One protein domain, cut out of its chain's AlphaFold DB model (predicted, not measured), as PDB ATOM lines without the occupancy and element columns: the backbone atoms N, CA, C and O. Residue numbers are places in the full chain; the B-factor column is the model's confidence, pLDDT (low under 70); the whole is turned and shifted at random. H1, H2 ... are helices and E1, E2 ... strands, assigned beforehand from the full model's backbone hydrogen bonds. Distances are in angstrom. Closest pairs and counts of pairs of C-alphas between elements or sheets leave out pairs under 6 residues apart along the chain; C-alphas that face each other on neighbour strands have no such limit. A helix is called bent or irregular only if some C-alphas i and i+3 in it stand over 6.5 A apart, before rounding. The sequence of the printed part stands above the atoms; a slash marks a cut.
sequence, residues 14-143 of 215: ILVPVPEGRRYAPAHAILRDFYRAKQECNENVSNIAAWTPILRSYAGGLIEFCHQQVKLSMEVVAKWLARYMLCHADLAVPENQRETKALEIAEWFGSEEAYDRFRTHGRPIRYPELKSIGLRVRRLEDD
ATOM      1  N   ILE A  14     -24.764 -23.770  56.033       94.94
ATOM      2  CA  ILE A  14     -24.075 -23.313  57.243       94.94
ATOM      3  C   ILE A  14     -25.083 -22.844  58.287       94.94
ATOM      4  O   ILE A  14     -25.970 -22.048  57.991       94.94
ATOM      5  N   LEU A  15     -24.931 -23.309  59.529       92.62
ATOM      6  CA  LEU A  15     -25.729 -22.836  60.656       92.62
ATOM      7  C   LEU A  15     -25.168 -21.508  61.176       92.62
ATOM      8  O   LEU A  15     -24.109 -21.482  61.803       92.62
ATOM      9  N   VAL A  16     -25.892 -20.417  60.948       89.06
ATOM     10  CA  VAL A  16     -25.494 -19.064  61.350       89.06
ATOM     11  C   VAL A  16     -26.356 -18.604  62.534       89.06
ATOM     12  O   VAL A  16     -27.581 -18.780  62.507       89.06
ATOM     13  N   PRO A  17     -25.757 -18.036  63.597       83.00
ATOM     14  CA  PRO A  17     -26.515 -17.368  64.646       83.00
ATOM     15  C   PRO A  17     -27.055 -16.028  64.126       83.00
ATOM     16  O   PRO A  17     -26.301 -15.210  63.616       83.00
ATOM     17  N   VAL A  18     -28.350 -15.788  64.286       82.75
ATOM     18  CA  VAL A  18     -29.039 -14.520  64.000       82.75
ATOM     19  C   VAL A  18     -29.801 -14.064  65.255       82.75
ATOM     20  O   VAL A  18     -29.988 -14.872  66.169       82.75
ATOM     21  N   PRO A  19     -30.229 -12.792  65.367       79.12
ATOM     22  CA  PRO A  19     -30.936 -12.306  66.558       79.12
ATOM     23  C   PRO A  19     -32.166 -13.147  66.945       79.12
ATOM     24  O   PRO A  19     -32.450 -13.317  68.127       79.12
ATOM     25  N   GLU A  20     -32.859 -13.722  65.961       84.25
ATOM     26  CA  GLU A  20     -34.067 -14.532  66.141       84.25
ATOM     27  C   GLU A  20     -33.782 -16.014  66.459       84.25
ATOM     28  O   GLU A  20     -34.714 -16.784  66.683       84.25
ATOM     29  N   GLY A  21     -32.514 -16.447  66.473       86.31
ATOM     30  CA  GLY A  21     -32.124 -17.836  66.732       86.31
ATOM     31  C   GLY A  21     -31.038 -18.348  65.789       86.31
ATOM     32  O   GLY A  21     -30.185 -17.602  65.327       86.31
ATOM     33  N   ARG A  22     -31.018 -19.652  65.506       87.75
ATOM     34  CA  ARG A  22     -30.077 -20.236  64.536       87.75
ATOM     35  C   ARG A  22     -30.796 -20.509  63.225       87.75
ATOM     36  O   ARG A  22     -31.885 -21.078  63.238       87.75
ATOM     37  N   ARG A  23     -30.174 -20.153  62.104       90.19
ATOM     38  CA  ARG A  23     -30.729 -20.379  60.766       90.19
ATOM     39  C   ARG A  23     -29.679 -20.998  59.850       90.19
ATOM     40  O   ARG A  23     -28.512 -20.630  59.920       90.19
ATOM     41  N   TYR A  24     -30.100 -21.917  58.985       92.56
ATOM     42  CA  TYR A  24     -29.253 -22.402  57.898       92.56
ATOM     43  C   TYR A  24     -29.232 -21.406  56.738       92.56
ATOM     44  O   TYR A  24     -30.283 -20.910  56.319       92.56
ATOM     45  N   ALA A  25     -28.038 -21.129  56.225       92.88
ATOM     46  CA  ALA A  25     -27.822 -20.337  55.027       92.88
ATOM     47  C   ALA A  25     -26.798 -21.032  54.109       92.88
ATOM     48  O   ALA A  25     -25.821 -21.590  54.613       92.88
ATOM     49  N   PRO A  26     -26.991 -20.991  52.780       95.94
ATOM     50  CA  PRO A  26     -25.996 -21.484  51.833       95.94
ATOM     51  C   PRO A  26     -24.685 -20.686  51.939       95.94
ATOM     52  O   PRO A  26     -24.717 -19.467  52.138       95.94
ATOM     53  N   ALA A  27     -23.533 -21.344  51.799       97.06
ATOM     54  CA  ALA A  27     -22.231 -20.688  51.921       97.06
ATOM     55  C   ALA A  27     -22.045 -19.584  50.868       97.06
ATOM     56  O   ALA A  27     -21.600 -18.487  51.214       97.06
ATOM     57  N   HIS A  28     -22.471 -19.816  49.620       97.69
ATOM     58  CA  HIS A  28     -22.423 -18.792  48.571       97.69
ATOM     59  C   HIS A  28     -23.269 -17.559  48.905       97.69
ATOM     60  O   HIS A  28     -22.858 -16.436  48.611       97.69
ATOM     61  N   ALA A  29     -24.416 -17.734  49.571       95.62
ATOM     62  CA  ALA A  29     -25.256 -16.614  49.995       95.62
ATOM     63  C   ALA A  29     -24.521 -15.705  50.993       95.62
ATOM     64  O   ALA A  29     -24.512 -14.486  50.829       95.62
ATOM     65  N   ILE A  30     -23.852 -16.304  51.986       95.44
ATOM     66  CA  ILE A  30     -23.075 -15.584  53.007       95.44
ATOM     67  C   ILE A  30     -21.904 -14.831  52.362       95.44
ATOM     68  O   ILE A  30     -21.673 -13.658  52.661       95.44
ATOM     69  N   LEU A  31     -21.173 -15.490  51.455       96.38
ATOM     70  CA  LEU A  31     -20.067 -14.871  50.723       96.38
ATOM     71  C   LEU A  31     -20.552 -13.677  49.890       96.38
ATOM     72  O   LEU A  31     -19.968 -12.594  49.962       96.38
ATOM     73  N   ARG A  32     -21.650 -13.845  49.146       95.69
ATOM     74  CA  ARG A  32     -22.237 -12.795  48.305       95.69
ATOM     75  C   ARG A  32     -22.721 -11.603  49.126       95.69
ATOM     76  O   ARG A  32     -22.449 -10.466  48.746       95.69
ATOM     77  N   ASP A  33     -23.374 -11.842  50.262       94.25
ATOM     78  CA  ASP A  33     -23.776 -10.780  51.189       94.25
ATOM     79  C   ASP A  33     -22.569  -9.990  51.700       94.25
ATOM     80  O   ASP A  33     -22.589  -8.759  51.687       94.25
ATOM     81  N   PHE A  34     -21.490 -10.675  52.085       94.44
ATOM     82  CA  PHE A  34     -20.268 -10.019  52.546       94.44
ATOM     83  C   PHE A  34     -19.614  -9.151  51.458       94.44
ATOM     84  O   PHE A  34     -19.245  -8.003  51.720       94.44
ATOM     85  N   TYR A  35     -19.484  -9.664  50.230       95.19
ATOM     86  CA  TYR A  35     -18.905  -8.895  49.125       95.19
ATOM     87  C   TYR A  35     -19.782  -7.709  48.721       95.19
ATOM     88  O   TYR A  35     -19.253  -6.618  48.492       95.19
ATOM     89  N   ARG A  36     -21.107  -7.886  48.718       96.25
ATOM     90  CA  ARG A  36     -22.061  -6.799  48.494       96.25
ATOM     91  C   ARG A  36     -21.948  -5.723  49.573       96.25
ATOM     92  O   ARG A  36     -21.832  -4.550  49.237       96.25
ATOM     93  N   ALA A  37     -21.876  -6.105  50.849       95.38
ATOM     94  CA  ALA A  37     -21.690  -5.161  51.950       95.38
ATOM     95  C   ALA A  37     -20.398  -4.345  51.795       95.38
ATOM     96  O   ALA A  37     -20.401  -3.125  51.972       95.38
ATOM     97  N   LYS A  38     -19.297  -5.008  51.419       94.81
ATOM     98  CA  LYS A  38     -18.010  -4.354  51.150       94.81
ATOM     99  C   LYS A  38     -18.116  -3.345  50.005       94.81
ATOM    100  O   LYS A  38     -17.588  -2.243  50.131       94.81
ATOM    101  N   GLN A  39     -18.778  -3.712  48.907       97.44
ATOM    102  CA  GLN A  39     -18.986  -2.825  47.764       97.44
ATOM    103  C   GLN A  39     -19.850  -1.617  48.149       97.44
ATOM    104  O   GLN A  39     -19.411  -0.478  48.007       97.44
ATOM    105  N   GLU A  40     -21.036  -1.855  48.704       97.25
ATOM    106  CA  GLU A  40     -22.006  -0.805  49.024       97.25
ATOM    107  C   GLU A  40     -21.482   0.184  50.074       97.25
ATOM    108  O   GLU A  40     -21.780   1.376  49.994       97.25
ATOM    109  N   CYS A  41     -20.691  -0.272  51.052       95.69
ATOM    110  CA  CYS A  41     -20.084   0.610  52.055       95.69
ATOM    111  C   CYS A  41     -18.915   1.435  51.494       95.69
ATOM    112  O   CYS A  41     -18.674   2.542  51.974       95.69
ATOM    113  N   ASN A  42     -18.202   0.916  50.488       95.81
ATOM    114  CA  ASN A  42     -17.181   1.676  49.762       95.81
ATOM    115  C   ASN A  42     -17.806   2.760  48.875       95.81
ATOM    116  O   ASN A  42     -17.254   3.850  48.767       95.81
ATOM    117  N   GLU A  43     -18.937   2.458  48.237       97.06
ATOM    118  CA  GLU A  43     -19.666   3.408  47.391       97.06
ATOM    119  C   GLU A  43     -20.351   4.497  48.223       97.06
ATOM    120  O   GLU A  43     -20.331   5.672  47.855       97.06
ATOM    121  N   ASN A  44     -20.941   4.122  49.362       95.81
ATOM    122  CA  ASN A  44     -21.586   5.059  50.269       95.81
ATOM    123  C   ASN A  44     -21.455   4.621  51.735       95.81
ATOM    124  O   ASN A  44     -22.083   3.665  52.193       95.81
ATOM    125  N   VAL A  45     -20.713   5.413  52.510       94.31
ATOM    126  CA  VAL A  45     -20.464   5.194  53.944       94.31
ATOM    127  C   VAL A  45     -21.762   5.119  54.764       94.31
ATOM    128  O   VAL A  45     -21.794   4.427  55.781       94.31
ATOM    129  N   SER A  46     -22.864   5.752  54.335       94.94
ATOM    130  CA  SER A  46     -24.144   5.651  55.055       94.94
ATOM    131  C   SER A  46     -24.713   4.226  55.081       94.94
ATOM    132  O   SER A  46     -25.479   3.895  55.985       94.94
ATOM    133  N   ASN A  47     -24.311   3.361  54.141       95.69
ATOM    134  CA  ASN A  47     -24.750   1.964  54.080       95.69
ATOM    135  C   ASN A  47     -24.206   1.119  55.240       95.69
ATOM    136  O   ASN A  47     -24.796   0.090  55.575       95.69
ATOM    137  N   ILE A  48     -23.148   1.573  55.927       94.19
ATOM    138  CA  ILE A  48     -22.614   0.899  57.121       94.19
ATOM    139  C   ILE A  48     -23.712   0.712  58.174       94.19
ATOM    140  O   ILE A  48     -23.783  -0.342  58.806       94.19
ATOM    141  N   ALA A  49     -24.601   1.697  58.350       94.31
ATOM    142  CA  ALA A  49     -25.688   1.612  59.322       94.31
ATOM    143  C   ALA A  49     -26.667   0.464  59.009       94.31
ATOM    144  O   ALA A  49     -27.119  -0.215  59.931       94.31
ATOM    145  N   ALA A  50     -26.942   0.211  57.726       93.62
ATOM    146  CA  ALA A  50     -27.816  -0.872  57.278       93.62
ATOM    147  C   ALA A  50     -27.143  -2.252  57.388       93.62
ATOM    148  O   ALA A  50     -27.784  -3.219  57.795       93.62
ATOM    149  N   TRP A  51     -25.843  -2.343  57.084       93.81
ATOM    150  CA  TRP A  51     -25.097  -3.604  57.131       93.81
ATOM    151  C   TRP A  51     -24.645  -4.012  58.538       93.81
ATOM    152  O   TRP A  51     -24.479  -5.201  58.801       93.81
ATOM    153  N   THR A  52     -24.474  -3.064  59.467       91.25
ATOM    154  CA  THR A  52     -23.956  -3.336  60.822       91.25
ATOM    155  C   THR A  52     -24.722  -4.441  61.571       91.25
ATOM    156  O   THR A  52     -24.057  -5.317  62.132       91.25
ATOM    157  N   PRO A  53     -26.072  -4.474  61.605       88.12
ATOM    158  CA  PRO A  53     -26.804  -5.550  62.279       88.12
ATOM    159  C   PRO A  53     -26.529  -6.933  61.673       88.12
ATOM    160  O   PRO A  53     -26.359  -7.899  62.414       88.12
ATOM    161  N   ILE A  54     -26.424  -7.015  60.342       88.00
ATOM    162  CA  ILE A  54     -26.162  -8.259  59.608       88.00
ATOM    163  C   ILE A  54     -24.721  -8.712  59.857       88.00
ATOM    164  O   ILE A  54     -24.490  -9.842  60.276       88.00
ATOM    165  N   LEU A  55     -23.743  -7.820  59.694       87.19
ATOM    166  CA  LEU A  55     -22.326  -8.154  59.850       87.19
ATOM    167  C   LEU A  55     -21.955  -8.526  61.291       87.19
ATOM    168  O   LEU A  55     -21.061  -9.341  61.492       87.19
ATOM    169  N   ARG A  56     -22.657  -7.999  62.304       86.62
ATOM    170  CA  ARG A  56     -22.475  -8.429  63.704       86.62
ATOM    171  C   ARG A  56     -22.859  -9.889  63.943       86.62
ATOM    172  O   ARG A  56     -22.338 -10.493  64.875       86.62
ATOM    173  N   SER A  57     -23.759 -10.441  63.130       81.50
ATOM    174  CA  SER A  57     -24.128 -11.860  63.194       81.50
ATOM    175  C   SER A  57     -23.041 -12.774  62.610       81.50
ATOM    176  O   SER A  57     -22.966 -13.955  62.949       81.50
ATOM    177  N   TYR A  58     -22.150 -12.229  61.773       85.25
ATOM    178  CA  TYR A  58     -21.043 -12.981  61.196       85.25
ATOM    179  C   TYR A  58     -19.932 -13.103  62.235       85.25
ATOM    180  O   TYR A  58     -19.144 -12.185  62.460       85.25
ATOM    181  N   ALA A  59     -19.879 -14.257  62.898       77.12
ATOM    182  CA  ALA A  59     -18.784 -14.586  63.797       77.12
ATOM    183  C   ALA A  59     -17.430 -14.490  63.068       77.12
ATOM    184  O   ALA A  59     -17.319 -14.787  61.873       77.12
ATOM    185  N   GLY A  60     -16.382 -14.103  63.800       86.31
ATOM    186  CA  GLY A  60     -15.022 -14.072  63.265       86.31
ATOM    187  C   GLY A  60     -14.640 -15.423  62.650       86.31
ATOM    188  O   GLY A  60     -14.843 -16.466  63.263       86.31
ATOM    189  N   GLY A  61     -14.114 -15.397  61.423       91.88
ATOM    190  CA  GLY A  61     -13.735 -16.599  60.672       91.88
ATOM    191  C   GLY A  61     -14.843 -17.220  59.812       91.88
ATOM    192  O   GLY A  61     -14.524 -18.081  59.000       91.88
ATOM    193  N   LEU A  62     -16.104 -16.767  59.905       93.81
ATOM    194  CA  LEU A  62     -17.214 -17.326  59.114       93.81
ATOM    195  C   LEU A  62     -16.960 -17.265  57.599       93.81
ATOM    196  O   LEU A  62     -17.222 -18.234  56.897       93.81
ATOM    197  N   ILE A  63     -16.425 -16.151  57.098       95.25
ATOM    198  CA  ILE A  63     -16.185 -15.960  55.659       95.25
ATOM    199  C   ILE A  63     -15.123 -16.933  55.136       95.25
ATOM    200  O   ILE A  63     -15.335 -17.591  54.121       95.25
ATOM    201  N   GLU A  64     -14.007 -17.076  55.854       96.75
ATOM    202  CA  GLU A  64     -12.969 -18.056  55.513       96.75
ATOM    203  C   GLU A  64     -13.514 -19.482  55.610       96.75
ATOM    204  O   GLU A  64     -13.286 -20.307  54.729       96.75
ATOM    205  N   PHE A  65     -14.301 -19.763  56.647       96.88
ATOM    206  CA  PHE A  65     -14.972 -21.043  56.792       96.88
ATOM    207  C   PHE A  65     -15.862 -21.352  55.581       96.88
ATOM    208  O   PHE A  65     -15.738 -22.437  55.023       96.88
ATOM    209  N   CYS A  66     -16.693 -20.411  55.118       97.50
ATOM    210  CA  CYS A  66     -17.516 -20.586  53.920       97.50
ATOM    211  C   CYS A  66     -16.672 -20.905  52.675       97.50
ATOM    212  O   CYS A  66     -16.991 -21.867  51.977       97.50
ATOM    213  N   HIS A  67     -15.572 -20.179  52.438       97.81
ATOM    214  CA  HIS A  67     -14.639 -20.474  51.337       97.81
ATOM    215  C   HIS A  67     -14.082 -21.899  51.418       97.81
ATOM    216  O   HIS A  67     -14.126 -22.648  50.440       97.81
ATOM    217  N   GLN A  68     -13.610 -22.307  52.598       98.38
ATOM    218  CA  GLN A  68     -13.071 -23.652  52.804       98.38
ATOM    219  C   GLN A  68     -14.141 -24.736  52.654       98.38
ATOM    220  O   GLN A  68     -13.854 -25.793  52.097       98.38
ATOM    221  N   GLN A  69     -15.375 -24.498  53.108       98.25
ATOM    222  CA  GLN A  69     -16.457 -25.471  52.960       98.25
ATOM    223  C   GLN A  69     -16.875 -25.643  51.496       98.25
ATOM    224  O   GLN A  69     -17.089 -26.777  51.067       98.25
ATOM    225  N   VAL A  70     -16.965 -24.557  50.718       98.38
ATOM    226  CA  VAL A  70     -17.261 -24.628  49.275       98.38
ATOM    227  C   VAL A  70     -16.185 -25.447  48.562       98.38
ATOM    228  O   VAL A  70     -16.500 -26.406  47.853       98.38
ATOM    229  N   LYS A  71     -14.911 -25.138  48.826       98.38
ATOM    230  CA  LYS A  71     -13.771 -25.878  48.273       98.38
ATOM    231  C   LYS A  71     -13.803 -27.358  48.658       98.38
ATOM    232  O   LYS A  71     -13.727 -28.217  47.784       98.38
ATOM    233  N   LEU A  72     -13.976 -27.659  49.945       98.50
ATOM    234  CA  LEU A  72     -14.026 -29.030  50.452       98.50
ATOM    235  C   LEU A  72     -15.171 -29.833  49.820       98.50
ATOM    236  O   LEU A  72     -14.974 -30.993  49.465       98.50
ATOM    237  N   SER A  73     -16.352 -29.228  49.661       98.19
ATOM    238  CA  SER A  73     -17.507 -29.883  49.039       98.19
ATOM    239  C   SER A  73     -17.192 -30.337  47.611       98.19
ATOM    240  O   SER A  73     -17.365 -31.513  47.273       98.19
ATOM    241  N   MET A  74     -16.626 -29.438  46.797       98.31
ATOM    242  CA  MET A  74     -16.219 -29.755  45.426       98.31
ATOM    243  C   MET A  74     -15.093 -30.796  45.382       98.31
ATOM    244  O   MET A  74     -15.173 -31.748  44.607       98.31
ATOM    245  N   GLU A  75     -14.077 -30.675  46.244       98.44
ATOM    246  CA  GLU A  75     -12.964 -31.632  46.324       98.44
ATOM    247  C   GLU A  75     -13.435 -33.050  46.667       98.44
ATOM    248  O   GLU A  75     -12.990 -34.026  46.055       98.44
ATOM    249  N   VAL A  76     -14.349 -33.186  47.633       98.44
ATOM    250  CA  VAL A  76     -14.901 -34.486  48.029       98.44
ATOM    251  C   VAL A  76     -15.676 -35.107  46.872       98.44
ATOM    252  O   VAL A  76     -15.431 -36.267  46.536       98.44
ATOM    253  N   VAL A  77     -16.563 -34.349  46.224       98.12
ATOM    254  CA  VAL A  77     -17.352 -34.856  45.093       98.12
ATOM    255  C   VAL A  77     -16.446 -35.251  43.928       98.12
ATOM    256  O   VAL A  77     -16.542 -36.384  43.451       98.12
ATOM    257  N   ALA A  78     -15.511 -34.388  43.528       98.44
ATOM    258  CA  ALA A  78     -14.578 -34.676  42.443       98.44
ATOM    259  C   ALA A  78     -13.737 -35.934  42.736       98.44
ATOM    260  O   ALA A  78     -13.648 -36.848  41.912       98.44
ATOM    261  N   LYS A  79     -13.195 -36.057  43.953       98.38
ATOM    262  CA  LYS A  79     -12.420 -37.233  44.372       98.38
ATOM    263  C   LYS A  79     -13.228 -38.528  44.269       98.38
ATOM    264  O   LYS A  79     -12.700 -39.551  43.829       98.38
ATOM    265  N   TRP A  80     -14.490 -38.516  44.692       98.12
ATOM    266  CA  TRP A  80     -15.342 -39.707  44.666       98.12
ATOM    267  C   TRP A  80     -15.783 -40.067  43.248       98.12
ATOM    268  O   TRP A  80     -15.760 -41.246  42.883       98.12
ATOM    269  N   LEU A  81     -16.121 -39.068  42.431       97.88
ATOM    270  CA  LEU A  81     -16.450 -39.269  41.023       97.88
ATOM    271  C   LEU A  81     -15.275 -39.891  40.268       97.88
ATOM    272  O   LEU A  81     -15.459 -40.931  39.635       97.88
ATOM    273  N   ALA A  82     -14.071 -39.326  40.390       97.62
ATOM    274  CA  ALA A  82     -12.879 -39.841  39.717       97.62
ATOM    275  C   ALA A  82     -12.532 -41.272  40.160       97.62
ATOM    276  O   ALA A  82     -12.251 -42.133  39.324       97.62
ATOM    277  N   ARG A  83     -12.587 -41.541  41.473       96.94
ATOM    278  CA  ARG A  83     -12.166 -42.826  42.049       96.94
ATOM    279  C   ARG A  83     -13.153 -43.964  41.803       96.94
ATOM    280  O   ARG A  83     -12.715 -45.097  41.612       96.94
ATOM    281  N   TYR A  84     -14.456 -43.690  41.859       96.06
ATOM    282  CA  TYR A  84     -15.473 -44.745  41.908       96.06
ATOM    283  C   TYR A  84     -16.434 -44.733  40.725       96.06
ATOM    284  O   TYR A  84     -16.789 -45.797  40.226       96.06
ATOM    285  N   MET A  85     -16.883 -43.560  40.271       95.75
ATOM    286  CA  MET A  85     -17.889 -43.500  39.210       95.75
ATOM    287  C   MET A  85     -17.246 -43.550  37.825       95.75
ATOM    288  O   MET A  85     -17.583 -44.418  37.026       95.75
ATOM    289  N   LEU A  86     -16.301 -42.648  37.549       95.94
ATOM    290  CA  LEU A  86     -15.685 -42.461  36.230       95.94
ATOM    291  C   LEU A  86     -14.687 -43.566  35.854       95.94
ATOM    292  O   LEU A  86     -14.236 -43.626  34.713       95.94
ATOM    293  N   CYS A  87     -14.342 -44.450  36.791       95.12
ATOM    294  CA  CYS A  87     -13.543 -45.640  36.510       95.12
ATOM    295  C   CYS A  87     -14.367 -46.812  35.959       95.12
ATOM    296  O   CYS A  87     -13.791 -47.802  35.510       95.12
ATOM    297  N   HIS A  88     -15.700 -46.710  35.977       93.69
ATOM    298  CA  HIS A  88     -16.572 -47.783  35.529       93.69
ATOM    299  C   HIS A  88     -16.461 -47.984  34.004       93.69
ATOM    300  O   HIS A  88     -16.480 -47.027  33.228       93.69
ATOM    301  N   ALA A  89     -16.350 -49.244  33.572       88.38
ATOM    302  CA  ALA A  89     -16.004 -49.605  32.192       88.38
ATOM    303  C   ALA A  89     -17.015 -49.125  31.132       88.38
ATOM    304  O   ALA A  89     -16.649 -48.904  29.983       88.38
ATOM    305  N   ASP A  90     -18.277 -48.930  31.516       90.12
ATOM    306  CA  ASP A  90     -19.364 -48.486  30.634       90.12
ATOM    307  C   ASP A  90     -19.358 -46.977  30.337       90.12
ATOM    308  O   ASP A  90     -20.029 -46.544  29.404       90.12
ATOM    309  N   LEU A  91     -18.590 -46.172  31.079       89.12
ATOM    310  CA  LEU A  91     -18.440 -44.739  30.809       89.12
ATOM    311  C   LEU A  91     -17.331 -44.416  29.801       89.12
ATOM    312  O   LEU A  91     -17.275 -43.284  29.323       89.12
ATOM    313  N   ALA A  92     -16.442 -45.373  29.509       88.88
ATOM    314  CA  ALA A  92     -15.309 -45.212  28.593       88.88
ATOM    315  C   ALA A  92     -14.464 -43.935  28.834       88.88
ATOM    316  O   ALA A  92     -13.932 -43.358  27.890       88.88
ATOM    317  N   VAL A  93     -14.331 -43.481  30.091       93.75
ATOM    318  CA  VAL A  93     -13.511 -42.307  30.447       93.75
ATOM    319  C   VAL A  93     -12.056 -42.748  30.667       93.75
ATOM    320  O   VAL A  93     -11.798 -43.531  31.594       93.75
ATOM    321  N   PRO A  94     -11.098 -42.253  29.857       95.06
ATOM    322  CA  PRO A  94      -9.677 -42.537  30.041       95.06
ATOM    323  C   PRO A  94      -9.202 -42.117  31.430       95.06
ATOM    324  O   PRO A  94      -9.621 -41.081  31.943       95.06
ATOM    325  N   GLU A  95      -8.312 -42.900  32.039       95.25
ATOM    326  CA  GLU A  95      -7.838 -42.652  33.407       95.25
ATOM    327  C   GLU A  95      -7.268 -41.243  33.598       95.25
ATOM    328  O   GLU A  95      -7.626 -40.563  34.556       95.25
ATOM    329  N   ASN A  96      -6.492 -40.762  32.625       96.38
ATOM    330  CA  ASN A  96      -5.902 -39.425  32.627       96.38
ATOM    331  C   ASN A  96      -6.914 -38.273  32.458       96.38
ATOM    332  O   ASN A  96      -6.521 -37.118  32.571       96.38
ATOM    333  N   GLN A  97      -8.188 -38.559  32.173       96.44
ATOM    334  CA  GLN A  97      -9.256 -37.556  32.041       96.44
ATOM    335  C   GLN A  97     -10.247 -37.584  33.213       96.44
ATOM    336  O   GLN A  97     -11.109 -36.710  33.312       96.44
ATOM    337  N   ARG A  98     -10.158 -38.583  34.105       96.56
ATOM    338  CA  ARG A  98     -11.137 -38.768  35.189       96.56
ATOM    339  C   ARG A  98     -11.143 -37.601  36.164       96.56
ATOM    340  O   ARG A  98     -12.217 -37.170  36.556       96.56
ATOM    341  N   GLU A  99      -9.973 -37.094  36.541       97.50
ATOM    342  CA  GLU A  99      -9.868 -35.981  37.491       97.50
ATOM    343  C   GLU A  99     -10.474 -34.697  36.922       97.50
ATOM    344  O   GLU A  99     -11.342 -34.105  37.558       97.50
ATOM    345  N   THR A 100     -10.105 -34.319  35.696       97.69
ATOM    346  CA  THR A 100     -10.657 -33.140  35.013       97.69
ATOM    347  C   THR A 100     -12.174 -33.232  34.875       97.69
ATOM    348  O   THR A 100     -12.883 -32.331  35.309       97.69
ATOM    349  N   LYS A 101     -12.693 -34.360  34.377       97.38
ATOM    350  CA  LYS A 101     -14.142 -34.553  34.224       97.38
ATOM    351  C   LYS A 101     -14.878 -34.559  35.567       97.38
ATOM    352  O   LYS A 101     -16.017 -34.115  35.659       97.38
ATOM    353  N   ALA A 102     -14.250 -35.073  36.621       98.06
ATOM    354  CA  ALA A 102     -14.832 -35.051  37.954       98.06
ATOM    355  C   ALA A 102     -14.917 -33.631  38.530       98.06
ATOM    356  O   ALA A 102     -15.912 -33.315  39.181       98.06
ATOM    357  N   LEU A 103     -13.905 -32.794  38.277       98.06
ATOM    358  CA  LEU A 103     -13.913 -31.381  38.654       98.06
ATOM    359  C   LEU A 103     -15.004 -30.613  37.906       98.06
ATOM    360  O   LEU A 103     -15.800 -29.948  38.556       98.06
ATOM    361  N   GLU A 104     -15.131 -30.797  36.590       97.94
ATOM    362  CA  GLU A 104     -16.196 -30.173  35.784       97.94
ATOM    363  C   GLU A 104     -17.598 -30.508  36.324       97.94
ATOM    364  O   GLU A 104     -18.466 -29.640  36.443       97.94
ATOM    365  N   ILE A 105     -17.829 -31.773  36.694       98.00
ATOM    366  CA  ILE A 105     -19.102 -32.194  37.290       98.00
ATOM    367  C   ILE A 105     -19.280 -31.574  38.684       98.00
ATOM    368  O   ILE A 105     -20.370 -31.104  38.999       98.00
ATOM    369  N   ALA A 106     -18.243 -31.557  39.527       98.25
ATOM    370  CA  ALA A 106     -18.326 -30.960  40.861       98.25
ATOM    371  C   ALA A 106     -18.623 -29.450  40.799       98.25
ATOM    372  O   ALA A 106     -19.500 -28.974  41.522       98.25
ATOM    373  N   GLU A 107     -17.972 -28.721  39.892       97.88
ATOM    374  CA  GLU A 107     -18.247 -27.309  39.608       97.88
ATOM    375  C   GLU A 107     -19.690 -27.115  39.144       97.88
ATOM    376  O   GLU A 107     -20.384 -26.221  39.629       97.88
ATOM    377  N   TRP A 108     -20.203 -28.009  38.294       98.00
ATOM    378  CA  TRP A 108     -21.604 -27.957  37.892       98.00
ATOM    379  C   TRP A 108     -22.560 -28.046  39.091       98.00
ATOM    380  O   TRP A 108     -23.599 -27.400  39.064       98.00
ATOM    381  N   PHE A 109     -22.239 -28.767  40.165       97.50
ATOM    382  CA  PHE A 109     -23.106 -28.817  41.351       97.50
ATOM    383  C   PHE A 109     -22.850 -27.720  42.389       97.50
ATOM    384  O   PHE A 109     -23.745 -27.451  43.196       97.50
ATOM    385  N   GLY A 110     -21.636 -27.168  42.439       96.75
ATOM    386  CA  GLY A 110     -21.136 -26.463  43.623       96.75
ATOM    387  C   GLY A 110     -20.486 -25.108  43.386       96.75
ATOM    388  O   GLY A 110     -20.107 -24.485  44.372       96.75
ATOM    389  N   SER A 111     -20.340 -24.652  42.140       96.75
ATOM    390  CA  SER A 111     -19.777 -23.330  41.847       96.75
ATOM    391  C   SER A 111     -20.741 -22.184  42.179       96.75
ATOM    392  O   SER A 111     -21.929 -22.392  42.449       96.75
ATOM    393  N   GLU A 112     -20.257 -20.945  42.084       95.00
ATOM    394  CA  GLU A 112     -21.124 -19.772  42.211       95.00
ATOM    395  C   GLU A 112     -22.188 -19.734  41.097       95.00
ATOM    396  O   GLU A 112     -23.359 -19.446  41.351       95.00
ATOM    397  N   GLU A 113     -21.836 -20.132  39.874       96.06
ATOM    398  CA  GLU A 113     -22.800 -20.268  38.779       96.06
ATOM    399  C   GLU A 113     -23.828 -21.369  39.062       96.06
ATOM    400  O   GLU A 113     -24.987 -21.258  38.653       96.06
ATOM    401  N   ALA A 114     -23.433 -22.444  39.754       94.81
ATOM    402  CA  ALA A 114     -24.357 -23.485  40.189       94.81
ATOM    403  C   ALA A 114     -25.377 -22.938  41.197       94.81
ATOM    404  O   ALA A 114     -26.572 -23.231  41.079       94.81
ATOM    405  N   TYR A 115     -24.937 -22.090  42.131       95.50
ATOM    406  CA  TYR A 115     -25.824 -21.412  43.077       95.50
ATOM    407  C   TYR A 115     -26.915 -20.603  42.350       95.50
ATOM    408  O   TYR A 115     -28.102 -20.748  42.658       95.50
ATOM    409  N   ASP A 116     -26.560 -19.856  41.301       95.44
ATOM    410  CA  ASP A 116     -27.532 -19.109  40.485       95.44
ATOM    411  C   ASP A 116     -28.400 -20.003  39.586       95.44
ATOM    412  O   ASP A 116     -29.587 -19.720  39.356       95.44
ATOM    413  N   ARG A 117     -27.840 -21.114  39.091       94.56
ATOM    414  CA  ARG A 117     -28.561 -22.085  38.258       94.56
ATOM    415  C   ARG A 117     -29.684 -22.756  39.036       94.56
ATOM    416  O   ARG A 117     -30.814 -22.845  38.539       94.56
ATOM    417  N   PHE A 118     -29.386 -23.234  40.241       94.50
ATOM    418  CA  PHE A 118     -30.332 -24.013  41.037       94.50
ATOM    419  C   PHE A 118     -31.201 -23.144  41.941       94.50
ATOM    420  O   PHE A 118     -32.375 -23.474  42.119       94.50
ATOM    421  N   ARG A 119     -30.681 -22.008  42.428       91.19
ATOM    422  CA  ARG A 119     -31.339 -20.996  43.284       91.19
ATOM    423  C   ARG A 119     -31.775 -21.479  44.670       91.19
ATOM    424  O   ARG A 119     -31.841 -20.685  45.600       91.19
ATOM    425  N   THR A 120     -32.122 -22.753  44.813       90.50
ATOM    426  CA  THR A 120     -32.566 -23.380  46.057       90.50
ATOM    427  C   THR A 120     -32.182 -24.856  46.062       90.50
ATOM    428  O   THR A 120     -32.253 -25.523  45.032       90.50
ATOM    429  N   HIS A 121     -31.830 -25.383  47.238       88.69
ATOM    430  CA  HIS A 121     -31.582 -26.817  47.416       88.69
ATOM    431  C   HIS A 121     -32.834 -27.674  47.223       88.69
ATOM    432  O   HIS A 121     -32.710 -28.857  46.940       88.69
ATOM    433  N   GLY A 122     -34.030 -27.088  47.351       88.50
ATOM    434  CA  GLY A 122     -35.292 -27.788  47.106       88.50
ATOM    435  C   GLY A 122     -35.665 -27.898  45.628       88.50
ATOM    436  O   GLY A 122     -36.748 -28.384  45.311       88.50
ATOM    437  N   ARG A 123     -34.829 -27.391  44.711       91.31
ATOM    438  CA  ARG A 123     -35.063 -27.561  43.280       91.31
ATOM    439  C   ARG A 123     -34.496 -28.917  42.856       91.31
ATOM    440  O   ARG A 123     -33.283 -29.104  42.952       91.31
ATOM    441  N   PRO A 124     -35.331 -29.824  42.335       93.69
ATOM    442  CA  PRO A 124     -34.890 -31.167  42.003       93.69
ATOM    443  C   PRO A 124     -33.986 -31.171  40.774       93.69
ATOM    444  O   PRO A 124     -34.346 -30.586  39.751       93.69
ATOM    445  N   ILE A 125     -32.860 -31.880  40.856       96.06
ATOM    446  CA  ILE A 125     -32.010 -32.203  39.705       96.06
ATOM    447  C   ILE A 125     -32.313 -33.643  39.293       96.06
ATOM    448  O   ILE A 125     -32.008 -34.596  40.021       96.06
ATOM    449  N   ARG A 126     -32.957 -33.807  38.135       95.38
ATOM    450  CA  ARG A 126     -33.530 -35.092  37.702       95.38
ATOM    451  C   ARG A 126     -32.621 -35.839  36.731       95.38
ATOM    452  O   ARG A 126     -31.687 -35.284  36.159       95.38
ATOM    453  N   TYR A 127     -32.938 -37.114  36.494       95.19
ATOM    454  CA  TYR A 127     -32.179 -38.005  35.607       95.19
ATOM    455  C   TYR A 127     -31.743 -37.379  34.262       95.19
ATOM    456  O   TYR A 127     -30.570 -37.537  33.920       95.19
ATOM    457  N   PRO A 128     -32.599 -36.652  33.506       94.38
ATOM    458  CA  PRO A 128     -32.177 -36.056  32.237       94.38
ATOM    459  C   PRO A 128     -31.017 -35.060  32.380       94.38
ATOM    460  O   PRO A 128     -30.116 -35.053  31.544       94.38
ATOM    461  N   GLU A 129     -31.011 -34.261  33.450       95.81
ATOM    462  CA  GLU A 129     -29.952 -33.287  33.743       95.81
ATOM    463  C   GLU A 129     -28.668 -33.993  34.192       95.81
ATOM    464  O   GLU A 129     -27.580 -33.664  33.735       95.81
ATOM    465  N   LEU A 130     -28.784 -35.031  35.024       95.94
ATOM    466  CA  LEU A 130     -27.625 -35.823  35.450       95.94
ATOM    467  C   LEU A 130     -26.962 -36.538  34.265       95.94
ATOM    468  O   LEU A 130     -25.737 -36.599  34.158       95.94
ATOM    469  N   LYS A 131     -27.773 -37.058  33.341       93.88
ATOM    470  CA  LYS A 131     -27.280 -37.702  32.124       93.88
ATOM    471  C   LYS A 131     -26.579 -36.702  31.202       93.88
ATOM    472  O   LYS A 131     -25.563 -37.061  30.610       93.88
ATOM    473  N   SER A 132     -27.090 -35.473  31.076       94.62
ATOM    474  CA  SER A 132     -26.512 -34.470  30.170       94.62
ATOM    475  C   SER A 132     -25.115 -34.013  30.599       94.62
ATOM    476  O   SER A 132     -24.292 -33.719  29.738       94.62
ATOM    477  N   ILE A 133     -24.817 -34.043  31.900       94.69
ATOM    478  CA  ILE A 133     -23.481 -33.746  32.447       94.69
ATOM    479  C   ILE A 133     -22.571 -34.982  32.547       94.69
ATOM    480  O   ILE A 133     -21.463 -34.912  33.073       94.69
ATOM    481  N   GLY A 134     -23.019 -36.136  32.041       92.00
ATOM    482  CA  GLY A 134     -22.203 -37.345  31.955       92.00
ATOM    483  C   GLY A 134     -22.105 -38.160  33.245       92.00
ATOM    484  O   GLY A 134     -21.191 -38.981  33.357       92.00
ATOM    485  N   LEU A 135     -23.028 -37.983  34.200       95.06
ATOM    486  CA  LEU A 135     -23.123 -38.879  35.352       95.06
ATOM    487  C   LEU A 135     -23.686 -40.240  34.946       95.06
ATOM    488  O   LEU A 135     -24.665 -40.362  34.203       95.06
ATOM    489  N   ARG A 136     -23.105 -41.289  35.527       93.94
ATOM    490  CA  ARG A 136     -23.604 -42.653  35.390       93.94
ATOM    491  C   ARG A 136     -24.754 -42.892  36.356       93.94
ATOM    492  O   ARG A 136     -24.539 -43.174  37.534       93.94
ATOM    493  N   VAL A 137     -25.975 -42.843  35.835       93.56
ATOM    494  CA  VAL A 137     -27.195 -43.080  36.612       93.56
ATOM    495  C   VAL A 137     -27.958 -44.270  36.036       93.56
ATOM    496  O   VAL A 137     -28.346 -44.259  34.870       93.56
ATOM    497  N   ARG A 138     -28.192 -45.294  36.862       91.94
ATOM    498  CA  ARG A 138     -29.084 -46.418  36.538       91.94
ATOM    499  C   ARG A 138     -30.506 -46.063  36.960       91.94
ATOM    500  O   ARG A 138     -30.702 -45.676  38.119       91.94
ATOM    501  N   ARG A 139     -31.476 -46.179  36.054       94.94
ATOM    502  CA  ARG A 139     -32.893 -45.990  36.389       94.94
ATOM    503  C   ARG A 139     -33.418 -47.227  37.105       94.94
ATOM    504  O   ARG A 139     -32.964 -48.330  36.815       94.94
ATOM    505  N   LEU A 140     -34.298 -47.040  38.084       95.44
ATOM    506  CA  LEU A 140     -34.915 -48.185  38.762       95.44
ATOM    507  C   LEU A 140     -35.966 -48.836  37.861       95.44
ATOM    508  O   LEU A 140     -36.106 -50.045  37.862       95.44
ATOM    509  N   GLU A 141     -36.629 -48.038  37.032       94.19
ATOM    510  CA  GLU A 141     -37.686 -48.441  36.104       94.19
ATOM    511  C   GLU A 141     -37.210 -49.450  35.046       94.19
ATOM    512  O   GLU A 141     -38.026 -50.157  34.461       94.19
ATOM    513  N   ASP A 142     -35.898 -49.532  34.812       95.38
ATOM    514  CA  ASP A 142     -35.298 -50.472  33.864       95.38
ATOM    515  C   ASP A 142     -35.139 -51.894  34.463       95.38
ATOM    516  O   ASP A 142     -34.820 -52.832  33.733       95.38
ATOM    517  N   ASP A 143     -35.347 -52.073  35.777       96.88
ATOM    518  CA  ASP A 143     -35.231 -53.352  36.497       96.88
ATOM    519  C   ASP A 143     -36.314 -53.456  37.585       96.88
ATOM    520  O   ASP A 143     -36.188 -52.908  38.684       96.88
TER     521      ASP A 143
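Overview. This is residues 14 to 143 of the 215 residues of an uncharacterized protein of Deltaproteobacteria bacterium RIFCSPLOWO2_12_FULL_57_22 (UniProt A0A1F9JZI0). Two helical hairpins follow one another along an elongated body: H1 with H2 makes one end, and the long helix H3, with H4 folded back on it, reaches from H1 toward the other end. They meet where the beginnings of H1 and H3 pack together, and there a small hairpin of strands, E1 and E2, is joined to H1; the short H5 and H6 follow H4. You have 130 residues, with two named strands, a sheet in the order E1 - E2, antiparallel, and then six named helices; the class is mostly helix. The whole is loose, with a radius of gyration of the C-alphas of 19.2 A and spans of 59 by 33 by 23 A.

Arrangement. Start at the hairpin of E1, residues 14 to 18, and E2, residues 21 to 26, antiparallel at 141 degrees; N 16 and O 23 are 2.8 A apart, within hydrogen-bond range. H1, residues 27 to 43, touches H2, residues 45 to 57, with residues 34 to 41 alone; the closest C-alphas, of Cys 41 and Asn 47, are 5.3 A apart, in a helical hairpin at a shallow tilt of 25 degrees. With residues 27 to 34 alone, H1 touches residues 63 to 70 of H3, residues 62 to 85, opposite ways at 38 degrees, only just a steep tilt; the closest C-alphas are Ala 27 and Cys 66, 5.1 A. H3 touches H4, residues 95 to 110, in a helical hairpin at a steep tilt of 42 degrees; look at the closest C-alphas, Ala 78 and Ala 102, 4.5 A. The helix packing is mostly crossed, but only just: one of these three tilts is shallow. H5, residues 112 to 118, is close to but not clearly touching H4, with Trp 108 and Ala 114 the closest C-alphas at 5.7 A. H6, residues 127 to 132, touches no helix. Every O i to N i+4 pair is within hydrogen-bond range in H1, H3, H5 and H6; H4 has 10 of 12, and H2 has 4 of 9, beside 6 of 10 O i to N i+3 pairs.

Along the chain. Find C-alpha 14 at (-24.075, -23.313, 57.243), where E1 begins. H1 is 24.7 A long and H2 19.7 A. From C-alpha 62 at (-17.214, -17.326, 59.114), H3 runs 32.9 A. H4 is 23.3 A long. H2 is irregular, only just, with C-alphas 50 and 53 6.9 A apart, and H4 is irregular, with C-alphas 96 and 99 7.2 A apart. H6 ends at C-alpha 132, (-26.512, -34.470, 30.170).

Size, cuts and confidence. The two C-alphas farthest apart, of Val 45 and Asp 143, are 62.8 A apart. The printed part has no cut and no long link. Its mean pLDDT is 94.1, and no printed residue is under 70.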